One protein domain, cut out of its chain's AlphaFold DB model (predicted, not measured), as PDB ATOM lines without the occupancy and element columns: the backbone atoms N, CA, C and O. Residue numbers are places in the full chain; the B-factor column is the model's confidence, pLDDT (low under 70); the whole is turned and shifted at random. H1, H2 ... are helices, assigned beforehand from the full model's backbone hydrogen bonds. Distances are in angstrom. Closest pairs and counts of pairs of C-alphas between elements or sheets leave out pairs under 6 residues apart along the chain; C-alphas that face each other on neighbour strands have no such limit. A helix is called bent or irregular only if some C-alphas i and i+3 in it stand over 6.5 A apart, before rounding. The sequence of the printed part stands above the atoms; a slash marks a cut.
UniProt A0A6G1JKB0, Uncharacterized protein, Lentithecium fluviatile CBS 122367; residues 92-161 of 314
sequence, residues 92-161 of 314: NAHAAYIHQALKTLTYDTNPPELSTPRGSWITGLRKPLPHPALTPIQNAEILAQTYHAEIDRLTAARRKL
ATOM      1  N   ASN A  92     -56.686  44.264  10.610       58.16
ATOM      2  CA  ASN A  92     -57.399  42.981  10.626       58.16
ATOM      3  C   ASN A  92     -58.661  42.975   9.727       58.16
ATOM      4  O   ASN A  92     -59.026  41.951   9.156       58.16
ATOM      5  N   ALA A  93     -59.266  44.149   9.505       59.25
ATOM      6  CA  ALA A  93     -60.385  44.367   8.583       59.25
ATOM      7  C   ALA A  93     -60.098  43.987   7.110       59.25
ATOM      8  O   ALA A  93     -61.030  43.700   6.366       59.25
ATOM      9  N   HIS A  94     -58.830  43.950   6.687       62.59
ATOM     10  CA  HIS A  94     -58.414  43.592   5.326       62.59
ATOM     11  C   HIS A  94     -57.609  42.289   5.253       62.59
ATOM     12  O   HIS A  94     -57.180  41.906   4.165       62.59
ATOM     13  N   ALA A  95     -57.424  41.575   6.368       67.19
ATOM     14  CA  ALA A  95     -56.615  40.358   6.396       67.19
ATOM     15  C   ALA A  95     -57.149  39.296   5.420       67.19
ATOM     16  O   ALA A  95     -56.390  38.777   4.608       67.19
ATOM     17  N   ALA A  96     -58.463  39.041   5.417       71.88
ATOM     18  CA  ALA A  96     -59.085  38.080   4.501       71.88
ATOM     19  C   ALA A  96     -58.890  38.458   3.021       71.88
ATOM     20  O   ALA A  96     -58.585  37.603   2.192       71.88
ATOM     21  N   TYR A  97     -59.008  39.750   2.704       77.50
ATOM     22  CA  TYR A  97     -58.801  40.273   1.354       77.50
ATOM     23  C   TYR A  97     -57.360  40.084   0.881       77.50
ATOM     24  O   TYR A  97     -57.116  39.608  -0.226       77.50
ATOM     25  N   ILE A  98     -56.402  40.419   1.740       72.19
ATOM     26  CA  ILE A  98     -54.979  40.315   1.422       72.19
ATOM     27  C   ILE A  98     -54.571  38.851   1.331       72.19
ATOM     28  O   ILE A  98     -53.899  38.481   0.378       72.19
ATOM     29  N   HIS A  99     -55.063  37.984   2.218       72.44
ATOM     30  CA  HIS A  99     -54.876  36.540   2.091       72.44
ATOM     31  C   HIS A  99     -55.406  35.996   0.761       72.44
ATOM     32  O   HIS A  99     -54.728  35.185   0.130       72.44
ATOM     33  N   GLN A 100     -56.582  36.442   0.313       76.31
ATOM     34  CA  GLN A 100     -57.127  36.026  -0.977       76.31
ATOM     35  C   GLN A 100     -56.264  36.527  -2.141       76.31
ATOM     36  O   GLN A 100     -55.946  35.745  -3.032       76.31
ATOM     37  N   ALA A 101     -55.826  37.787  -2.104       77.69
ATOM     38  CA  ALA A 101     -54.939  38.350  -3.120       77.69
ATOM     39  C   ALA A 101     -53.574  37.643  -3.163       77.69
ATOM     40  O   ALA A 101     -53.038  37.407  -4.241       77.69
ATOM     41  N   LEU A 102     -53.028  37.256  -2.005       78.56
ATOM     42  CA  LEU A 102     -51.785  36.490  -1.908       78.56
ATOM     43  C   LEU A 102     -51.926  35.086  -2.519       78.56
ATOM     44  O   LEU A 102     -50.986  34.610  -3.147       78.56
ATOM     45  N   LYS A 103     -53.094  34.439  -2.384       76.88
ATOM     46  CA  LYS A 103     -53.376  33.135  -3.018       76.88
ATOM     47  C   LYS A 103     -53.433  33.212  -4.543       76.88
ATOM     48  O   LYS A 103     -53.135  32.225  -5.205       76.88
ATOM     49  N   THR A 104     -53.824  34.359  -5.093       83.94
ATOM     50  CA  THR A 104     -53.965  34.583  -6.540       83.94
ATOM     51  C   THR A 104     -52.811  35.387  -7.134       83.94
ATOM     52  O   THR A 104     -52.923  35.893  -8.253       83.94
ATOM     53  N   LEU A 105     -51.698  35.529  -6.406       84.06
ATOM     54  CA  LEU A 105     -50.508  36.191  -6.925       84.06
ATOM     55  C   LEU A 105     -50.000  35.484  -8.179       84.06
ATOM     56  O   LEU A 105     -49.813  34.269  -8.216       84.06
ATOM     57  N   THR A 106     -49.730  36.288  -9.199       87.81
ATOM     58  CA  THR A 106     -49.015  35.841 -10.389       87.81
ATOM     59  C   THR A 106     -47.540  36.176 -10.241       87.81
ATOM     60  O   THR A 106     -47.152  37.106  -9.528       87.81
ATOM     61  N   TYR A 107     -46.701  35.391 -10.906       86.44
ATOM     62  CA  TYR A 107     -45.258  35.492 -10.778       86.44
ATOM     63  C   TYR A 107     -44.616  35.667 -12.143       86.44
ATOM     64  O   TYR A 107     -45.001  35.011 -13.111       86.44
ATOM     65  N   ASP A 108     -43.602  36.518 -12.189       85.31
ATOM     66  CA  ASP A 108     -42.785  36.736 -13.366       85.31
ATOM     67  C   ASP A 108     -41.987  35.467 -13.681       85.31
ATOM     68  O   ASP A 108     -41.169  35.000 -12.877       85.31
ATOM     69  N   THR A 109     -42.254  34.882 -14.845       79.88
ATOM     70  CA  THR A 109     -41.561  33.685 -15.323       79.88
ATOM     71  C   THR A 109     -40.193  34.008 -15.911       79.88
ATOM     72  O   THR A 109     -39.336  33.130 -15.913       79.88
ATOM     73  N   ASN A 110     -39.975  35.248 -16.364       71.75
ATOM     74  CA  ASN A 110     -38.764  35.691 -17.051       71.75
ATOM     75  C   ASN A 110     -38.315  37.064 -16.523       71.75
ATOM     76  O   ASN A 110     -38.287  38.029 -17.294       71.75
ATOM     77  N   PRO A 111     -37.947  37.178 -15.232       65.31
ATOM     78  CA  PRO A 111     -37.486  38.446 -14.693       65.31
ATOM     79  C   PRO A 111     -36.254  38.900 -15.483       65.31
ATOM     80  O   PRO A 111     -35.265  38.162 -15.528       65.31
ATOM     81  N   PRO A 112     -36.276  40.095 -16.104       63.00
ATOM     82  CA  PRO A 112     -35.102  40.617 -16.782       63.00
ATOM     83  C   PRO A 112     -33.971  40.709 -15.759       63.00
ATOM     84  O   PRO A 112     -34.146  41.399 -14.748       63.00
ATOM     85  N   GLU A 113     -32.822  40.070 -16.020       58.53
ATOM     86  CA  GLU A 113     -31.661  40.076 -15.107       58.53
ATOM     87  C   GLU A 113     -31.216  41.502 -14.729       58.53
ATOM     88  O   GLU A 113     -30.646  41.736 -13.669       58.53
ATOM     89  N   LEU A 114     -31.545  42.476 -15.581       54.06
ATOM     90  CA  LEU A 114     -31.237  43.895 -15.419       54.06
ATOM     91  C   LEU A 114     -32.196  44.656 -14.489       54.06
ATOM     92  O   LEU A 114     -31.831  45.703 -13.962       54.06
ATOM     93  N   SER A 115     -33.429  44.180 -14.298       55.62
ATOM     94  CA  SER A 115     -34.478  44.944 -13.596       55.62
ATOM     95  C   SER A 115     -34.504  44.709 -12.086       55.62
ATOM     96  O   SER A 115     -35.096  45.487 -11.339       55.62
ATOM     97  N   THR A 116     -33.906  43.612 -11.625       59.72
ATOM     98  CA  THR A 116     -33.879  43.245 -10.211       59.72
ATOM     99  C   THR A 116     -32.584  42.481  -9.956       59.72
ATOM    100  O   THR A 116     -32.335  41.535 -10.698       59.72
ATOM    101  N   PRO A 117     -31.760  42.845  -8.953       61.94
ATOM    102  CA  PRO A 117     -30.436  42.261  -8.729       61.94
ATOM    103  C   PRO A 117     -30.550  40.831  -8.185       61.94
ATOM    104  O   PRO A 117     -30.266  40.542  -7.026       61.94
ATOM    105  N   ARG A 118     -31.013  39.916  -9.027       73.00
ATOM    106  CA  ARG A 118     -30.944  38.485  -8.802       73.00
ATOM    107  C   ARG A 118     -29.631  38.035  -9.417       73.00
ATOM    108  O   ARG A 118     -29.419  38.190 -10.613       73.00
ATOM    109  N   GLY A 119     -28.724  37.516  -8.597       77.31
ATOM    110  CA  GLY A 119     -27.513  36.920  -9.147       77.31
ATOM    111  C   GLY A 119     -27.862  35.680  -9.974       77.31
ATOM    112  O   GLY A 119     -28.782  34.943  -9.616       77.31
ATOM    113  N   SER A 120     -27.082  35.411 -11.022       84.69
ATOM    114  CA  SER A 120     -27.208  34.230 -11.900       84.69
ATOM    115  C   SER A 120     -27.139  32.882 -11.163       84.69
ATOM    116  O   SER A 120     -27.474  31.830 -11.699       84.69
ATOM    117  N   TRP A 121     -26.725  32.904  -9.897       89.94
ATOM    118  CA  TRP A 121     -26.695  31.751  -9.011       89.94
ATOM    119  C   TRP A 121     -28.074  31.357  -8.461       89.94
ATOM    120  O   TRP A 121     -28.193  30.255  -7.946       89.94
ATOM    121  N   ILE A 122     -29.113  32.198  -8.541       90.62
ATOM    122  CA  ILE A 122     -30.480  31.847  -8.112       90.62
ATOM    123  C   ILE A 122     -31.290  31.408  -9.329       90.62
ATOM    124  O   ILE A 122     -31.435  32.174 -10.278       90.62
ATOM    125  N   THR A 123     -31.918  30.237  -9.262       87.75
ATOM    126  CA  THR A 123     -32.842  29.678 -10.261       87.75
ATOM    127  C   THR A 123     -34.196  29.342  -9.623       87.75
ATOM    128  O   THR A 123     -34.284  29.101  -8.418       87.75
ATOM    129  N   GLY A 124     -35.282  29.407 -10.401       81.56
ATOM    130  CA  GLY A 124     -36.638  29.055  -9.946       81.56
ATOM    131  C   GLY A 124     -37.342  30.056  -9.012       81.56
ATOM    132  O   GLY A 124     -38.566  30.021  -8.918       81.56
ATOM    133  N   LEU A 125     -36.625  30.980  -8.355       86.12
ATOM    134  CA  LEU A 125     -37.236  31.999  -7.487       86.12
ATOM    135  C   LEU A 125     -37.854  33.126  -8.324       86.12
ATOM    136  O   LEU A 125     -37.146  33.990  -8.853       86.12
ATOM    137  N   ARG A 126     -39.179  33.113  -8.458       84.56
ATOM    138  CA  ARG A 126     -39.912  34.070  -9.292       84.56
ATOM    139  C   ARG A 126     -40.268  35.343  -8.525       84.56
ATOM    140  O   ARG A 126     -40.568  35.300  -7.334       84.56
ATOM    141  N   LYS A 127     -40.256  36.476  -9.227       85.88
ATOM    142  CA  LYS A 127     -40.652  37.778  -8.677       85.88
ATOM    143  C   LYS A 127     -42.180  37.898  -8.721       85.88
ATOM    144  O   LYS A 127     -42.744  37.645  -9.783       85.88
ATOM    145  N   PRO A 128     -42.867  38.263  -7.627       86.31
ATOM    146  CA  PRO A 128     -44.306  38.495  -7.684       86.31
ATOM    147  C   PRO A 128     -44.608  39.689  -8.598       86.31
ATOM    148  O   PRO A 128     -43.941  40.725  -8.522       86.31
ATOM    149  N   LEU A 129     -45.602  39.535  -9.473       88.50
ATOM    150  CA  LEU A 129     -46.121  40.632 -10.283       88.50
ATOM    151  C   LEU A 129     -47.090  41.482  -9.448       88.50
ATOM    152  O   LEU A 129     -47.744  40.955  -8.545       88.50
ATOM    153  N   PRO A 130     -47.216  42.790  -9.741       90.12
ATOM    154  CA  PRO A 130     -48.216  43.629  -9.095       90.12
ATOM    155  C   PRO A 130     -49.620  43.039  -9.263       90.12
ATOM    156  O   PRO A 130     -50.065  42.777 -10.381       90.12
ATOM    157  N   HIS A 131     -50.330  42.841  -8.155       89.25
ATOM    158  CA  HIS A 131     -51.688  42.312  -8.176       89.25
ATOM    159  C   HIS A 131     -52.695  43.460  -8.362       89.25
ATOM    160  O   HIS A 131     -52.609  44.447  -7.625       89.25
ATOM    161  N   PRO A 132     -53.681  43.354  -9.278       90.44
ATOM    162  CA  PRO A 132     -54.612  44.449  -9.586       90.44
ATOM    163  C   PRO A 132     -55.552  44.790  -8.425       90.44
ATOM    164  O   PRO A 132     -56.008  45.921  -8.304       90.44
ATOM    165  N   ALA A 133     -55.824  43.822  -7.550       87.56
ATOM    166  CA  ALA A 133     -56.613  44.048  -6.341       87.56
ATOM    167  C   ALA A 133     -55.805  44.784  -5.245       87.56
ATOM    168  O   ALA A 133     -56.359  45.297  -4.280       87.56
ATOM    169  N   LEU A 134     -54.480  44.855  -5.350       86.50
ATOM    170  CA  LEU A 134     -53.655  45.487  -4.328       86.50
ATOM    171  C   LEU A 134     -53.293  46.912  -4.731       86.50
ATOM    172  O   LEU A 134     -53.014  47.208  -5.892       86.50
ATOM    173  N   THR A 135     -53.270  47.804  -3.746       90.00
ATOM    174  CA  THR A 135     -52.773  49.163  -3.964       90.00
ATOM    175  C   THR A 135     -51.283  49.127  -4.332       90.00
ATOM    176  O   THR A 135     -50.570  48.190  -3.957       90.00
ATOM    177  N   PRO A 136     -50.760  50.157  -5.023       91.38
ATOM    178  CA  PRO A 136     -49.333  50.235  -5.332       91.38
ATOM    179  C   PRO A 136     -48.434  50.117  -4.093       91.38
ATOM    180  O   PRO A 136     -47.397  49.462  -4.153       91.38
ATOM    181  N   ILE A 137     -48.861  50.689  -2.961       89.62
ATOM    182  CA  ILE A 137     -48.132  50.620  -1.687       89.62
ATOM    183  C   ILE A 137     -48.094  49.176  -1.163       89.62
ATOM    184  O   ILE A 137     -47.020  48.685  -0.839       89.62
ATOM    185  N   GLN A 138     -49.227  48.463  -1.163       86.19
ATOM    186  CA  GLN A 138     -49.281  47.053  -0.749       86.19
ATOM    187  C   GLN A 138     -48.438  46.150  -1.655       86.19
ATOM    188  O   GLN A 138     -47.728  45.276  -1.167       86.19
ATOM    189  N   ASN A 139     -48.483  46.366  -2.973       88.94
ATOM    190  CA  ASN A 139     -47.648  45.625  -3.919       88.94
ATOM    191  C   ASN A 139     -46.152  45.864  -3.661       88.94
ATOM    192  O   ASN A 139     -45.369  44.914  -3.662       88.94
ATOM    193  N   ALA A 140     -45.753  47.117  -3.413       86.56
ATOM    194  CA  ALA A 140     -44.372  47.460  -3.083       86.56
ATOM    195  C   ALA A 140     -43.925  46.822  -1.760       86.56
ATOM    196  O   ALA A 140     -42.811  46.309  -1.668       86.56
ATOM    197  N   GLU A 141     -44.800  46.805  -0.757       84.06
ATOM    198  CA  GLU A 141     -44.523  46.203   0.542       84.06
ATOM    199  C   GLU A 141     -44.392  44.679   0.462       84.06
ATOM    200  O   GLU A 141     -43.420  44.129   0.976       84.06
ATOM    201  N   ILE A 142     -45.290  44.002  -0.263       82.31
ATOM    202  CA  ILE A 142     -45.173  42.563  -0.540       82.31
ATOM    203  C   ILE A 142     -43.848  42.276  -1.237       82.31
ATOM    204  O   ILE A 142     -43.120  41.381  -0.813       82.31
ATOM    205  N   LEU A 143     -43.493  43.043  -2.270       83.75
ATOM    206  CA  LEU A 143     -42.238  42.851  -2.990       83.75
ATOM    207  C   LEU A 143     -41.012  43.035  -2.077       83.75
ATOM    208  O   LEU A 143     -40.094  42.213  -2.108       83.75
ATOM    209  N   ALA A 144     -40.996  44.086  -1.253       81.06
ATOM    210  CA  ALA A 144     -39.896  44.385  -0.338       81.06
ATOM    211  C   ALA A 144     -39.754  43.337   0.778       81.06
ATOM    212  O   ALA A 144     -38.656  42.838   1.019       81.06
ATOM    213  N   GLN A 145     -40.852  42.971   1.437       75.19
ATOM    214  CA  GLN A 145     -40.823  42.064   2.586       75.19
ATOM    215  C   GLN A 145     -40.653  40.597   2.200       75.19
ATOM    216  O   GLN A 145     -40.135  39.827   3.002       75.19
ATOM    217  N   THR A 146     -41.093  40.189   1.008       77.12
ATOM    218  CA  THR A 146     -41.043  38.774   0.607       77.12
ATOM    219  C   THR A 146     -39.851  38.501  -0.294       77.12
ATOM    220  O   THR A 146     -38.905  37.828   0.101       77.12
ATOM    221  N   TYR A 147     -39.863  39.059  -1.500       85.38
ATOM    222  CA  TYR A 147     -38.896  38.729  -2.535       85.38
ATOM    223  C   TYR A 147     -37.490  39.230  -2.192       85.38
ATOM    224  O   TYR A 147     -36.531  38.462  -2.258       85.38
ATOM    225  N   HIS A 148     -37.353  40.498  -1.793       85.69
ATOM    226  CA  HIS A 148     -36.040  41.053  -1.454       85.69
ATOM    227  C   HIS A 148     -35.471  40.456  -0.162       85.69
ATOM    228  O   HIS A 148     -34.310  40.053  -0.149       85.69
ATOM    229  N   ALA A 149     -36.298  40.290   0.875       84.75
ATOM    230  CA  ALA A 149     -35.871  39.623   2.104       84.75
ATOM    231  C   ALA A 149     -35.413  38.173   1.859       84.75
ATOM    232  O   ALA A 149     -34.428  37.720   2.445       84.75
ATOM    233  N   GLU A 150     -36.087  37.441   0.965       85.62
ATOM    234  CA  GLU A 150     -35.694  36.076   0.610       85.62
ATOM    235  C   GLU A 150     -34.375  36.046  -0.177       85.62
ATOM    236  O   GLU A 150     -33.520  35.200   0.099       85.62
ATOM    237  N   ILE A 151     -34.146  36.995  -1.095       88.00
ATOM    238  CA  ILE A 151     -32.843  37.155  -1.763       88.00
ATOM    239  C   ILE A 151     -31.733  37.426  -0.744       88.00
ATOM    240  O   ILE A 151     -30.665  36.809  -0.824       88.00
ATOM    241  N   ASP A 152     -31.966  38.311   0.222       87.88
ATOM    242  CA  ASP A 152     -30.982  38.642   1.255       87.88
ATOM    243  C   ASP A 152     -30.665  37.420   2.128       87.88
ATOM    244  O   ASP A 152     -29.494  37.099   2.375       87.88
ATOM    245  N   ARG A 153     -31.697  36.663   2.523       89.88
ATOM    246  CA  ARG A 153     -31.550  35.407   3.269       89.88
ATOM    247  C   ARG A 153     -30.741  34.376   2.484       89.88
ATOM    248  O   ARG A 153     -29.811  33.784   3.038       89.88
ATOM    249  N   LEU A 154     -31.063  34.163   1.207       89.44
ATOM    250  CA  LEU A 154     -30.337  33.238   0.335       89.44
ATOM    251  C   LEU A 154     -28.887  33.684   0.132       89.44
ATOM    252  O   LEU A 154     -27.979  32.858   0.160       89.44
ATOM    253  N   THR A 155     -28.645  34.986   0.000       89.12
ATOM    254  CA  THR A 155     -27.292  35.546  -0.114       89.12
ATOM    255  C   THR A 155     -26.467  35.244   1.138       89.12
ATOM    256  O   THR A 155     -25.310  34.826   1.040       89.12
ATOM    257  N   ALA A 156     -27.059  35.393   2.324       88.12
ATOM    258  CA  ALA A 156     -26.411  35.030   3.580       88.12
ATOM    259  C   ALA A 156     -26.184  33.513   3.708       88.12
ATOM    260  O   ALA A 156     -25.126  33.093   4.179       88.12
ATOM    261  N   ALA A 157     -27.145  32.689   3.276       87.38
ATOM    262  CA  ALA A 157     -27.018  31.232   3.270       87.38
ATOM    263  C   ALA A 157     -25.893  30.765   2.336       87.38
ATOM    264  O   ALA A 157     -25.058  29.973   2.761       87.38
ATOM    265  N   ARG A 158     -25.793  31.331   1.126       89.00
ATOM    266  CA  ARG A 158     -24.730  31.029   0.155       89.00
ATOM    267  C   ARG A 158     -23.337  31.202   0.745       89.00
ATOM    268  O   ARG A 158     -22.521  30.295   0.659       89.00
ATOM    269  N   ARG A 159     -23.089  32.328   1.426       87.31
ATOM    270  CA  ARG A 159     -21.799  32.603   2.089       87.31
ATOM    271  C   ARG A 159     -21.442  31.551   3.144       87.31
ATOM    272  O   ARG A 159     -20.272  31.299   3.408       87.31
ATOM    273  N   LYS A 160     -22.449  30.924   3.761       85.44
ATOM    274  CA  LYS A 160     -22.271  29.816   4.709       85.44
ATOM    275  C   LYS A 160     -22.084  28.464   4.020       85.44
ATOM    276  O   LYS A 160     -21.958  27.483   4.734       85.44
ATOM    277  N   LEU A 161     -22.095  28.360   2.699       84.94
ATOM    278  CA  LEU A 161     -21.797  27.111   1.990       84.94
ATOM    279  C   LEU A 161     -20.345  27.062   1.519       84.94
ATOM    280  O   LEU A 161     -19.771  25.980   1.430       84.94
TER     281      LEU A 161
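This is residues 92 to 161 of the 314 residues of an uncharacterized protein of Lentithecium fluviatile CBS 122367 (UniProt A0A6G1JKB0). One long helix, H2, runs along most of the length, and the short helix H1 sits off one end of it, apart from it, and adds to that length; beside H2 the unnamed stretch 104 to 135 runs out as a loop and folds back. The loop's two limbs meet in a short antiparallel pairing, residues 107 to 108 with 127 to 128. The printed part has 70 residues, with named helices H1 then H2, no named strand, class all helix. It is only just loose, close to compact, radius of gyration of the C-alphas 13.7 A, and elongated, spanning 42 by 24 by 18 A.

Find C-alpha 92 at (-57.399, 42.981, 10.626); there H1, residues 92 to 103, begins. It is irregular: C-alphas 93 and 96 are 7.6 A apart. H2, residues 136 to 159, runs 33.5 A to C-alpha 159 at (-21.799, 32.603, 2.089).

H1 and H2 are apart. O i to N i+4 pairs are within hydrogen-bond range in 6 of 8 in H1 and 18 of 20 in H2.

The farthest C-alphas, of Ala 93 and Leu 161, are 42.8 A apart. The printed part has no cut; H1 to H2 is a long link. Look for pLDDT under 70 at residues 92 to 95 and 111 to 117.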